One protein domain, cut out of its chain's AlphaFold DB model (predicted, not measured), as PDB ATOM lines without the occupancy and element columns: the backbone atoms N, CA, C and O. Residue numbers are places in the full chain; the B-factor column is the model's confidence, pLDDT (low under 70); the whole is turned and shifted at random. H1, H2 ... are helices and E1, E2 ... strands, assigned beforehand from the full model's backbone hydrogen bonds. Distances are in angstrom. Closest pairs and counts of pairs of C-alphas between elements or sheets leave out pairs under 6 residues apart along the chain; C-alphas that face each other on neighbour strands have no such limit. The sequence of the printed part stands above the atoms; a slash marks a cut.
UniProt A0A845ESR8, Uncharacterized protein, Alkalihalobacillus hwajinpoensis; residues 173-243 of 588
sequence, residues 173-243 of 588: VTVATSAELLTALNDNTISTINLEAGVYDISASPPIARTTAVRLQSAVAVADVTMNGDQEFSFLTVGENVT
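Overview. This is residues 173 to 243 of the 588 residues of an uncharacterized protein of Alkalihalobacillus hwajinpoensis (UniProt A0A845ESR8). The printed part is a short solenoid, a chain wound in stacked turns, with H1 capping the end where E1 lies. One wall is the parallel sheet E1 E2 E4 E6; the opposite side holds the smaller parallel sheet E3 E5, with residues 242 to 243 paired beside E5, and the turns are joined by loops. The printed part has 71 residues with one named helix and six named strands, in the order E1 H1 E2 E3 E4 E5 E6; under half of the residues are in named elements, and the class is mixed, helices and strands. The whole is compact, with a radius of gyration of the C-alphas of 10.8 A, and spans 27 by 23 by 19 A.

Arrangement. E1, residues 173 to 175, is an edge strand and the parallel neighbour of E2, residues 192 to 195, with N 175 and O 194 at 2.9 A. Between them in the chain comes H1, residues 178 to 186; E1, H1 and E2 form a strand-helix-strand unit, two parallel neighbour strands with a helix between, and its crossover is right-handed. H1 is on the sheet at a height over the sheet of 9.1 A, over E2, and runs along the strands, at 8 degrees to E2 on the local plane. Every O i to N i+4 pair of H1 is within hydrogen-bond range. The closest C-alphas of H1 and E3, residues 198 to 201, are those of Ser 178 and Tyr 200, 4.6 A apart. E4, residues 214 to 218, is the parallel neighbour of E2, with N 193 and O 215 at 2.8 A. E5, residues 223 to 226, is the parallel neighbour of E3 at 12 degrees, with N 200 and O 224 at 2.8 A. H1 and E5 are apart, but only just, at 8.4 A between their closest C-alphas. E6, residues 236 to 238, is the other edge strand and the parallel neighbour of E4, with N 237 and O 214 at 2.9 A.

Along the chain. E1 begins at C-alpha 173, (29.017, 13.855, 50.037), and is 6.5 A long. H1 measures 12.3 A, E2 9.7 A and E3 9.9 A. E4 measures 13.4 A from C-alpha 214 at (39.371, 15.075, 53.317), and E5 10.1 A. E6 is 6.5 A long and ends at C-alpha 238, (41.546, 6.666, 53.742).

Size, cuts and confidence. The two C-alphas farthest apart are those of Thr 211 and Ala 221, at 28.2 A. The printed part has no cut. The link from E3 to E4, residues 202 to 213, is long; that from E5 to E6 is short, and the others are tight. The mean pLDDT of the printed part is 91.8, and residue 221 is under 70.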
ATOM      1  N   VAL A 173      29.668  14.149  51.322       95.31
ATOM      2  CA  VAL A 173      29.017  13.855  50.037       95.31
ATOM      3  C   VAL A 173      29.102  12.360  49.753       95.31
ATOM      4  O   VAL A 173      30.055  11.709  50.173       95.31
ATOM      5  N   THR A 174      28.114  11.813  49.047       96.44
ATOM      6  CA  THR A 174      28.177  10.442  48.519       96.44
ATOM      7  C   THR A 174      28.411  10.505  47.019       96.44
ATOM      8  O   THR A 174      27.774  11.318  46.350       96.44
ATOM      9  N   VAL A 175      29.332   9.691  46.504       97.00
ATOM     10  CA  VAL A 175      29.705   9.676  45.083       97.00
ATOM     11  C   VAL A 175      29.705   8.250  44.533       97.00
ATOM     12  O   VAL A 175      30.170   7.319  45.193       97.00
ATOM     13  N   ALA A 176      29.230   8.084  43.302       96.06
ATOM     14  CA  ALA A 176      29.106   6.797  42.615       96.06
ATOM     15  C   ALA A 176      29.956   6.718  41.332       96.06
ATOM     16  O   ALA A 176      30.097   5.652  40.739       96.06
ATOM     17  N   THR A 177      30.539   7.837  40.885       97.31
ATOM     18  CA  THR A 177      31.335   7.908  39.647       97.31
ATOM     19  C   THR A 177      32.674   8.628  39.835       97.31
ATOM     20  O   THR A 177      32.824   9.470  40.722       97.31
ATOM     21  N   SER A 178      33.649   8.374  38.949       97.62
ATOM     22  CA  SER A 178      34.940   9.089  38.949       97.62
ATOM     23  C   SER A 178      34.791  10.606  38.797       97.62
ATOM     24  O   SER A 178      35.561  11.363  39.380       97.62
ATOM     25  N   ALA A 179      33.805  11.067  38.018       97.56
ATOM     26  CA  ALA A 179      33.572  12.493  37.788       97.56
ATOM     27  C   ALA A 179      33.047  13.196  39.052       97.56
ATOM     28  O   ALA A 179      33.481  14.304  39.373       97.56
ATOM     29  N   GLU A 180      32.158  12.537  39.796       98.06
ATOM     30  CA  GLU A 180      31.678  13.027  41.090       98.06
ATOM     31  C   GLU A 180      32.796  13.009  42.131       98.06
ATOM     32  O   GLU A 180      32.968  13.995  42.846       98.06
ATOM     33  N   LEU A 181      33.602  11.941  42.166       97.56
ATOM     34  CA  LEU A 181      34.764  11.861  43.046       97.56
ATOM     35  C   LEU A 181      35.756  12.995  42.768       97.56
ATOM     36  O   LEU A 181      36.151  13.695  43.697       97.56
ATOM     37  N   LEU A 182      36.130  13.215  41.504       96.88
ATOM     38  CA  LEU A 182      37.038  14.298  41.128       96.88
ATOM     39  C   LEU A 182      36.468  15.664  41.522       96.88
ATOM     40  O   LEU A 182      37.198  16.511  42.035       96.88
ATOM     41  N   THR A 183      35.170  15.877  41.306       96.94
ATOM     42  CA  THR A 183      34.491  17.117  41.708       96.94
ATOM     43  C   THR A 183      34.568  17.312  43.220       96.94
ATOM     44  O   THR A 183      35.011  18.363  43.681       96.94
ATOM     45  N   ALA A 184      34.226  16.284  43.997       96.75
ATOM     46  CA  ALA A 184      34.247  16.331  45.453       96.75
ATOM     47  C   ALA A 184      35.664  16.545  46.014       96.75
ATOM     48  O   ALA A 184      35.874  17.362  46.910       96.75
ATOM     49  N   LEU A 185      36.660  15.877  45.429       95.69
ATOM     50  CA  LEU A 185      38.068  16.057  45.767       95.69
ATOM     51  C   LEU A 185      38.596  17.449  45.399       95.69
ATOM     52  O   LEU A 185      39.574  17.884  45.994       95.69
ATOM     53  N   ASN A 186      37.958  18.209  44.511       94.69
ATOM     54  CA  ASN A 186      38.330  19.606  44.259       94.69
ATOM     55  C   ASN A 186      37.547  20.622  45.117       94.69
ATOM     56  O   ASN A 186      37.899  21.802  45.144       94.69
ATOM     57  N   ASP A 187      36.529  20.189  45.866       93.44
ATOM     58  CA  ASP A 187      35.724  21.060  46.727       93.44
ATOM     59  C   ASP A 187      36.267  21.121  48.164       93.44
ATOM     60  O   ASP A 187      36.021  20.222  48.973       93.44
ATOM     61  N   ASN A 188      36.981  22.202  48.502       89.81
ATOM     62  CA  ASN A 188      37.577  22.434  49.828       89.81
ATOM     63  C   ASN A 188      36.560  22.570  50.982       89.81
ATOM     64  O   ASN A 188      36.966  22.686  52.134       89.81
ATOM     65  N   THR A 189      35.254  22.577  50.708       87.62
ATOM     66  CA  THR A 189      34.216  22.604  51.752       87.62
ATOM     67  C   THR A 189      33.809  21.209  52.226       87.62
ATOM     68  O   THR A 189      33.202  21.082  53.290       87.62
ATOM     69  N   ILE A 190      34.160  20.171  51.460       90.69
ATOM     70  CA  ILE A 190      33.865  18.767  51.752       90.69
ATOM     71  C   ILE A 190      34.986  18.176  52.598       90.69
ATOM     72  O   ILE A 190      36.148  18.190  52.202       90.69
ATOM     73  N   SER A 191      34.631  17.606  53.741       88.56
ATOM     74  CA  SER A 191      35.570  16.971  54.667       88.56
ATOM     75  C   SER A 191      35.468  15.443  54.648       88.56
ATOM     76  O   SER A 191      36.419  14.764  55.026       88.56
ATOM     77  N   THR A 192      34.357  14.886  54.152       91.50
ATOM     78  CA  THR A 192      34.158  13.436  53.996       91.50
ATOM     79  C   THR A 192      33.520  13.098  52.645       91.50
ATOM     80  O   THR A 192      32.518  13.689  52.249       91.50
ATOM     81  N   ILE A 193      34.064  12.105  51.947       96.12
ATOM     82  CA  ILE A 193      33.511  11.556  50.704       96.12
ATOM     83  C   ILE A 193      33.199  10.078  50.942       96.12
ATOM     84  O   ILE A 193      34.097   9.264  51.170       96.12
ATOM     85  N   ASN A 194      31.912   9.744  50.888       95.25
ATOM     86  CA  ASN A 194      31.411   8.381  50.955       95.25
ATOM     87  C   ASN A 194      31.387   7.796  49.539       95.25
ATOM     88  O   ASN A 194      30.622   8.244  48.685       95.25
ATOM     89  N   LEU A 195      32.234   6.808  49.292       96.75
ATOM     90  CA  LEU A 195      32.299   6.068  48.039       96.75
ATOM     91  C   LEU A 195      31.283   4.923  48.081       96.75
ATOM     92  O   LEU A 195      31.289   4.114  49.019       96.75
ATOM     93  N   GLU A 196      30.436   4.828  47.061       95.25
ATOM     94  CA  GLU A 196      29.741   3.577  46.764       95.25
ATOM     95  C   GLU A 196      30.742   2.491  46.317       95.25
ATOM     96  O   GLU A 196      31.913   2.754  46.043       95.25
ATOM     97  N   ALA A 197      30.300   1.233  46.288       93.62
ATOM     98  CA  ALA A 197      31.117   0.140  45.770       93.62
ATOM     99  C   ALA A 197      31.425   0.363  44.281       93.62
ATOM    100  O   ALA A 197      30.500   0.532  43.486       93.62
ATOM    101  N   GLY A 198      32.697   0.312  43.883       94.31
ATOM    102  CA  GLY A 198      33.064   0.524  42.487       94.31
ATOM    103  C   GLY A 198      34.517   0.921  42.267       94.31
ATOM    104  O   GLY A 198      35.309   1.045  43.198       94.31
ATOM    105  N   VAL A 199      34.843   1.132  40.992       95.50
ATOM    106  CA  VAL A 199      36.167   1.565  40.537       95.50
ATOM    107  C   VAL A 199      36.092   3.021  40.092       95.50
ATOM    108  O   VAL A 199      35.283   3.375  39.233       95.50
ATOM    109  N   TYR A 200      36.966   3.849  40.649       97.31
ATOM    110  CA  TYR A 200      37.061   5.279  40.402       97.31
ATOM    111  C   TYR A 200      38.432   5.603  39.815       97.31
ATOM    112  O   TYR A 200      39.431   5.656  40.525       97.31
ATOM    113  N   ASP A 201      38.495   5.837  38.511       97.00
ATOM    114  CA  ASP A 201      39.738   6.221  37.842       97.00
ATOM    115  C   ASP A 201      39.794   7.734  37.599       97.00
ATOM    116  O   ASP A 201      39.018   8.280  36.810       97.00
ATOM    117  N   ILE A 202      40.716   8.400  38.294       96.75
ATOM    118  CA  ILE A 202      41.081   9.809  38.112       96.75
ATOM    119  C   ILE A 202      42.582   9.958  37.811       96.75
ATOM    120  O   ILE A 202      43.154  11.029  37.979       96.75
ATOM    121  N   SER A 203      43.231   8.904  37.310       95.56
ATOM    122  CA  SER A 203      44.662   8.910  36.975       95.56
ATOM    123  C   SER A 203      45.046   9.961  35.929       95.56
ATOM    124  O   SER A 203      46.133  10.535  35.989       95.56
ATOM    125  N   ALA A 204      44.138  10.251  34.995       95.75
ATOM    126  CA  ALA A 204      44.328  11.249  33.947       95.75
ATOM    127  C   ALA A 204      44.006  12.690  34.388       95.75
ATOM    128  O   ALA A 204      44.214  13.622  33.606       95.75
ATOM    129  N   SER A 205      43.479  12.906  35.601       94.62
ATOM    130  CA  SER A 205      43.236  14.264  36.094       94.62
ATOM    131  C   SER A 205      44.555  14.943  36.464       94.62
ATOM    132  O   SER A 205      45.510  14.256  36.818       94.62
ATOM    133  N   PRO A 206      44.635  16.284  36.458       94.19
ATOM    134  CA  PRO A 206      45.716  16.980  37.148       94.19
ATOM    135  C   PRO A 206      45.772  16.574  38.634       94.19
ATOM    136  O   PRO A 206      44.725  16.213  39.190       94.19
ATOM    137  N   PRO A 207      46.944  16.669  39.293       93.19
ATOM    138  CA  PRO A 207      47.038  16.500  40.736       93.19
ATOM    139  C   PRO A 207      46.072  17.436  41.461       93.19
ATOM    140  O   PRO A 207      45.998  18.635  41.180       93.19
ATOM    141  N   ILE A 208      45.322  16.873  42.397       94.06
ATOM    142  CA  ILE A 208      44.345  17.585  43.208       94.06
ATOM    143  C   ILE A 208      45.097  18.501  44.173       94.06
ATOM    144  O   ILE A 208      45.895  18.039  44.992       94.06
ATOM    145  N   ALA A 209      44.804  19.799  44.092       89.44
ATOM    146  CA  ALA A 209      45.345  20.819  44.979       89.44
ATOM    147  C   ALA A 209      44.270  21.263  45.979       89.44
ATOM    148  O   ALA A 209      43.409  22.090  45.671       89.44
ATOM    149  N   ARG A 210      44.328  20.715  47.194       88.12
ATOM    150  CA  ARG A 210      43.472  21.119  48.317       88.12
ATOM    151  C   ARG A 210      44.285  21.778  49.418       88.12
ATOM    152  O   ARG A 210      45.446  21.440  49.633       88.12
ATOM    153  N   THR A 211      43.645  22.683  50.149       85.38
ATOM    154  CA  THR A 211      44.181  23.289  51.380       85.38
ATOM    155  C   THR A 211      43.504  22.745  52.638       85.38
ATOM    156  O   THR A 211      43.875  23.117  53.748       85.38
ATOM    157  N   THR A 212      42.514  21.866  52.467       84.88
ATOM    158  CA  THR A 212      41.717  21.251  53.534       84.88
ATOM    159  C   THR A 212      41.828  19.731  53.473       84.88
ATOM    160  O   THR A 212      41.884  19.148  52.385       84.88
ATOM    161  N   ALA A 213      41.856  19.090  54.644       86.31
ATOM    162  CA  ALA A 213      41.857  17.637  54.746       86.31
ATOM    163  C   ALA A 213      40.516  17.045  54.280       86.31
ATOM    164  O   ALA A 213      39.464  17.662  54.444       86.31
ATOM    165  N   VAL A 214      40.555  15.838  53.717       90.81
ATOM    166  CA  VAL A 214      39.371  15.075  53.317       90.81
ATOM    167  C   VAL A 214      39.548  13.600  53.666       90.81
ATOM    168  O   VAL A 214      40.637  13.035  53.538       90.81
ATOM    169  N   ARG A 215      38.466  12.964  54.111       91.19
ATOM    170  CA  ARG A 215      38.392  11.523  54.352       91.19
ATOM    171  C   ARG A 215      37.656  10.831  53.214       91.19
ATOM    172  O   ARG A 215      36.501  11.155  52.951       91.19
ATOM    173  N   LEU A 216      38.294   9.853  52.579       93.88
ATOM    174  CA  LEU A 216      37.611   8.877  51.730       93.88
ATOM    175  C   LEU A 216      37.190   7.694  52.587       93.88
ATOM    176  O   LEU A 216      37.999   7.150  53.334       93.88
ATOM    177  N   GLN A 217      35.939   7.269  52.477       92.94
ATOM    178  CA  GLN A 217      35.462   6.072  53.159       92.94
ATOM    179  C   GLN A 217      34.402   5.354  52.340       92.94
ATOM    180  O   GLN A 217      33.738   5.958  51.503       92.94
ATOM    181  N   SER A 218      34.216   4.069  52.616       92.88
ATOM    182  CA  SER A 218      33.127   3.284  52.049       92.88
ATOM    183  C   SER A 218      32.526   2.374  53.113       92.88
ATOM    184  O   SER A 218      33.229   1.863  53.987       92.88
ATOM    185  N   ALA A 219      31.214   2.162  53.036       86.50
ATOM    186  CA  ALA A 219      30.521   1.182  53.867       86.50
ATOM    187  C   ALA A 219      30.741  -0.268  53.382       86.50
ATOM    188  O   ALA A 219      30.349  -1.204  54.075       86.50
ATOM    189  N   VAL A 220      31.351  -0.464  52.205       80.94
ATOM    190  CA  VAL A 220      31.540  -1.771  51.552       80.94
ATOM    191  C   VAL A 220      32.971  -1.920  51.029       80.94
ATOM    192  O   VAL A 220      33.504  -1.008  50.409       80.94
ATOM    193  N   ALA A 221      33.585  -3.082  51.265       69.62
ATOM    194  CA  ALA A 221      35.003  -3.372  51.006       69.62
ATOM    195  C   ALA A 221      35.349  -3.628  49.521       69.62
ATOM    196  O   ALA A 221      35.791  -4.723  49.183       69.62
ATOM    197  N   VAL A 222      35.098  -2.658  48.632       80.94
ATOM    198  CA  VAL A 222      35.340  -2.748  47.168       80.94
ATOM    199  C   VAL A 222      35.404  -1.364  46.482       80.94
ATOM    200  O   VAL A 222      35.055  -1.232  45.310       80.94
ATOM    201  N   ALA A 223      35.761  -0.297  47.203       93.19
ATOM    202  CA  ALA A 223      35.921   1.031  46.603       93.19
ATOM    203  C   ALA A 223      37.386   1.250  46.193       93.19
ATOM    204  O   ALA A 223      38.223   1.588  47.030       93.19
ATOM    205  N   ASP A 224      37.690   1.064  44.911       94.38
ATOM    206  CA  ASP A 224      39.050   1.169  44.377       94.38
ATOM    207  C   ASP A 224      39.235   2.501  43.644       94.38
ATOM    208  O   ASP A 224      38.554   2.775  42.657       94.38
ATOM    209  N   VAL A 225      40.172   3.335  44.098       95.88
ATOM    210  CA  VAL A 225      40.471   4.640  43.495       95.88
ATOM    211  C   VAL A 225      41.854   4.622  42.856       95.88
ATOM    212  O   VAL A 225      42.863   4.467  43.546       95.88
ATOM    213  N   THR A 226      41.914   4.856  41.550       96.19
ATOM    214  CA  THR A 226      43.167   5.105  40.831       96.19
ATOM    215  C   THR A 226      43.410   6.609  40.757       96.19
ATOM    216  O   THR A 226      42.661   7.344  40.115       96.19
ATOM    217  N   MET A 227      44.457   7.068  41.433       95.69
ATOM    218  CA  MET A 227      44.874   8.466  41.515       95.69
ATOM    219  C   MET A 227      45.885   8.811  40.423       95.69
ATOM    220  O   MET A 227      46.547   7.938  39.857       95.69
ATOM    221  N   ASN A 228      46.048  10.107  40.157       94.00
ATOM    222  CA  ASN A 228      47.193  10.591  39.395       94.00
ATOM    223  C   ASN A 228      48.504  10.177  40.102       94.00
ATOM    224  O   ASN A 228      48.604  10.252  41.327       94.00
ATOM    225  N   GLY A 229      49.515   9.743  39.343       88.75
ATOM    226  CA  GLY A 229      50.796   9.297  39.907       88.75
ATOM    227  C   GLY A 229      51.558  10.396  40.663       88.75
ATOM    228  O   GLY A 229      52.260  10.105  41.625       88.75
ATOM    229  N   ASP A 230      51.396  11.658  40.269       87.75
ATOM    230  CA  ASP A 230      51.956  12.840  40.931       87.75
ATOM    231  C   ASP A 230      51.097  13.357  42.098       87.75
ATOM    232  O   ASP A 230      51.361  14.438  42.626       87.75
ATOM    233  N   GLN A 231      50.057  12.625  42.505       91.62
ATOM    234  CA  GLN A 231      49.193  13.051  43.597       91.62
ATOM    235  C   GLN A 231      49.949  13.086  44.932       91.62
ATOM    236  O   GLN A 231      50.531  12.095  45.365       91.62
ATOM    237  N   GLU A 232      49.863  14.218  45.629       85.12
ATOM    238  CA  GLU A 232      50.257  14.322  47.034       85.12
ATOM    239  C   GLU A 232      49.126  13.824  47.939       85.12
ATOM    240  O   GLU A 232      47.952  14.125  47.707       85.12
ATOM    241  N   PHE A 233      49.477  13.092  48.994       85.81
ATOM    242  CA  PHE A 233      48.514  12.431  49.886       85.81
ATOM    243  C   PHE A 233      48.392  13.100  51.261       85.81
ATOM    244  O   PHE A 233      47.703  12.596  52.140       85.81
ATOM    245  N   SER A 234      49.023  14.259  51.452       82.31
ATOM    246  CA  SER A 234      49.076  14.973  52.736       82.31
ATOM    247  C   SER A 234      47.720  15.473  53.248       82.31
ATOM    248  O   SER A 234      47.563  15.680  54.448       82.31
ATOM    249  N   PHE A 235      46.739  15.658  52.362       86.19
ATOM    250  CA  PHE A 235      45.381  16.075  52.720       86.19
ATOM    251  C   PHE A 235      44.395  14.901  52.822       86.19
ATOM    252  O   PHE A 235      43.240  15.115  53.184       86.19
ATOM    253  N   LEU A 236      44.809  13.686  52.455       89.38
ATOM    254  CA  LEU A 236      43.908  12.555  52.267       89.38
ATOM    255  C   LEU A 236      44.027  11.562  53.419       89.38
ATOM    256  O   LEU A 236      45.093  11.008  53.670       89.38
ATOM    257  N   THR A 237      42.903  11.267  54.060       87.38
ATOM    258  CA  THR A 237      42.770  10.093  54.931       87.38
ATOM    259  C   THR A 237      41.878   9.060  54.256       87.38
ATOM    260  O   THR A 237      40.944   9.410  53.534       87.38
ATOM    261  N   VAL A 238      42.182   7.780  54.455       89.69
ATOM    262  CA  VAL A 238      41.546   6.666  53.742       89.69
ATOM    263  C   VAL A 238      40.982   5.695  54.772       89.69
ATOM    264  O   VAL A 238      41.696   5.263  55.673       89.69
ATOM    265  N   GLY A 239      39.691   5.396  54.675       87.12
ATOM    266  CA  GLY A 239      39.022   4.399  55.505       87.12
ATOM    267  C   GLY A 239      39.321   2.966  55.058       87.12
ATOM    268  O   GLY A 239      39.674   2.729  53.909       87.12
ATOM    269  N   GLU A 240      39.108   2.004  55.957       81.62
ATOM    270  CA  GLU A 240      39.510   0.589  55.803       81.62
ATOM    271  C   GLU A 240      38.978  -0.116  54.540       81.62
ATOM    272  O   GLU A 240      39.608  -1.041  54.039       81.62
ATOM    273  N   ASN A 241      37.834   0.322  54.009       89.44
ATOM    274  CA  ASN A 241      37.164  -0.278  52.849       89.44
ATOM    275  C   ASN A 241      37.510   0.385  51.504       89.44
ATOM    276  O   ASN A 241      36.843   0.122  50.500       89.44
ATOM    277  N   VAL A 242      38.487   1.293  51.492       91.62
ATOM    278  CA  VAL A 242      38.899   2.040  50.301       91.62
ATOM    279  C   VAL A 242      40.334   1.678  49.946       91.62
ATOM    280  O   VAL A 242      41.242   1.853  50.757       91.62
ATOM    281  N   THR A 243      40.554   1.245  48.708       91.75
ATOM    282  CA  THR A 243      41.895   1.021  48.159       91.75
ATOM    283  C   THR A 243      42.305   2.235  47.336       91.75
ATOM    284  O   THR A 243      41.574   2.649  46.437       91.75
TER     285      THR A 243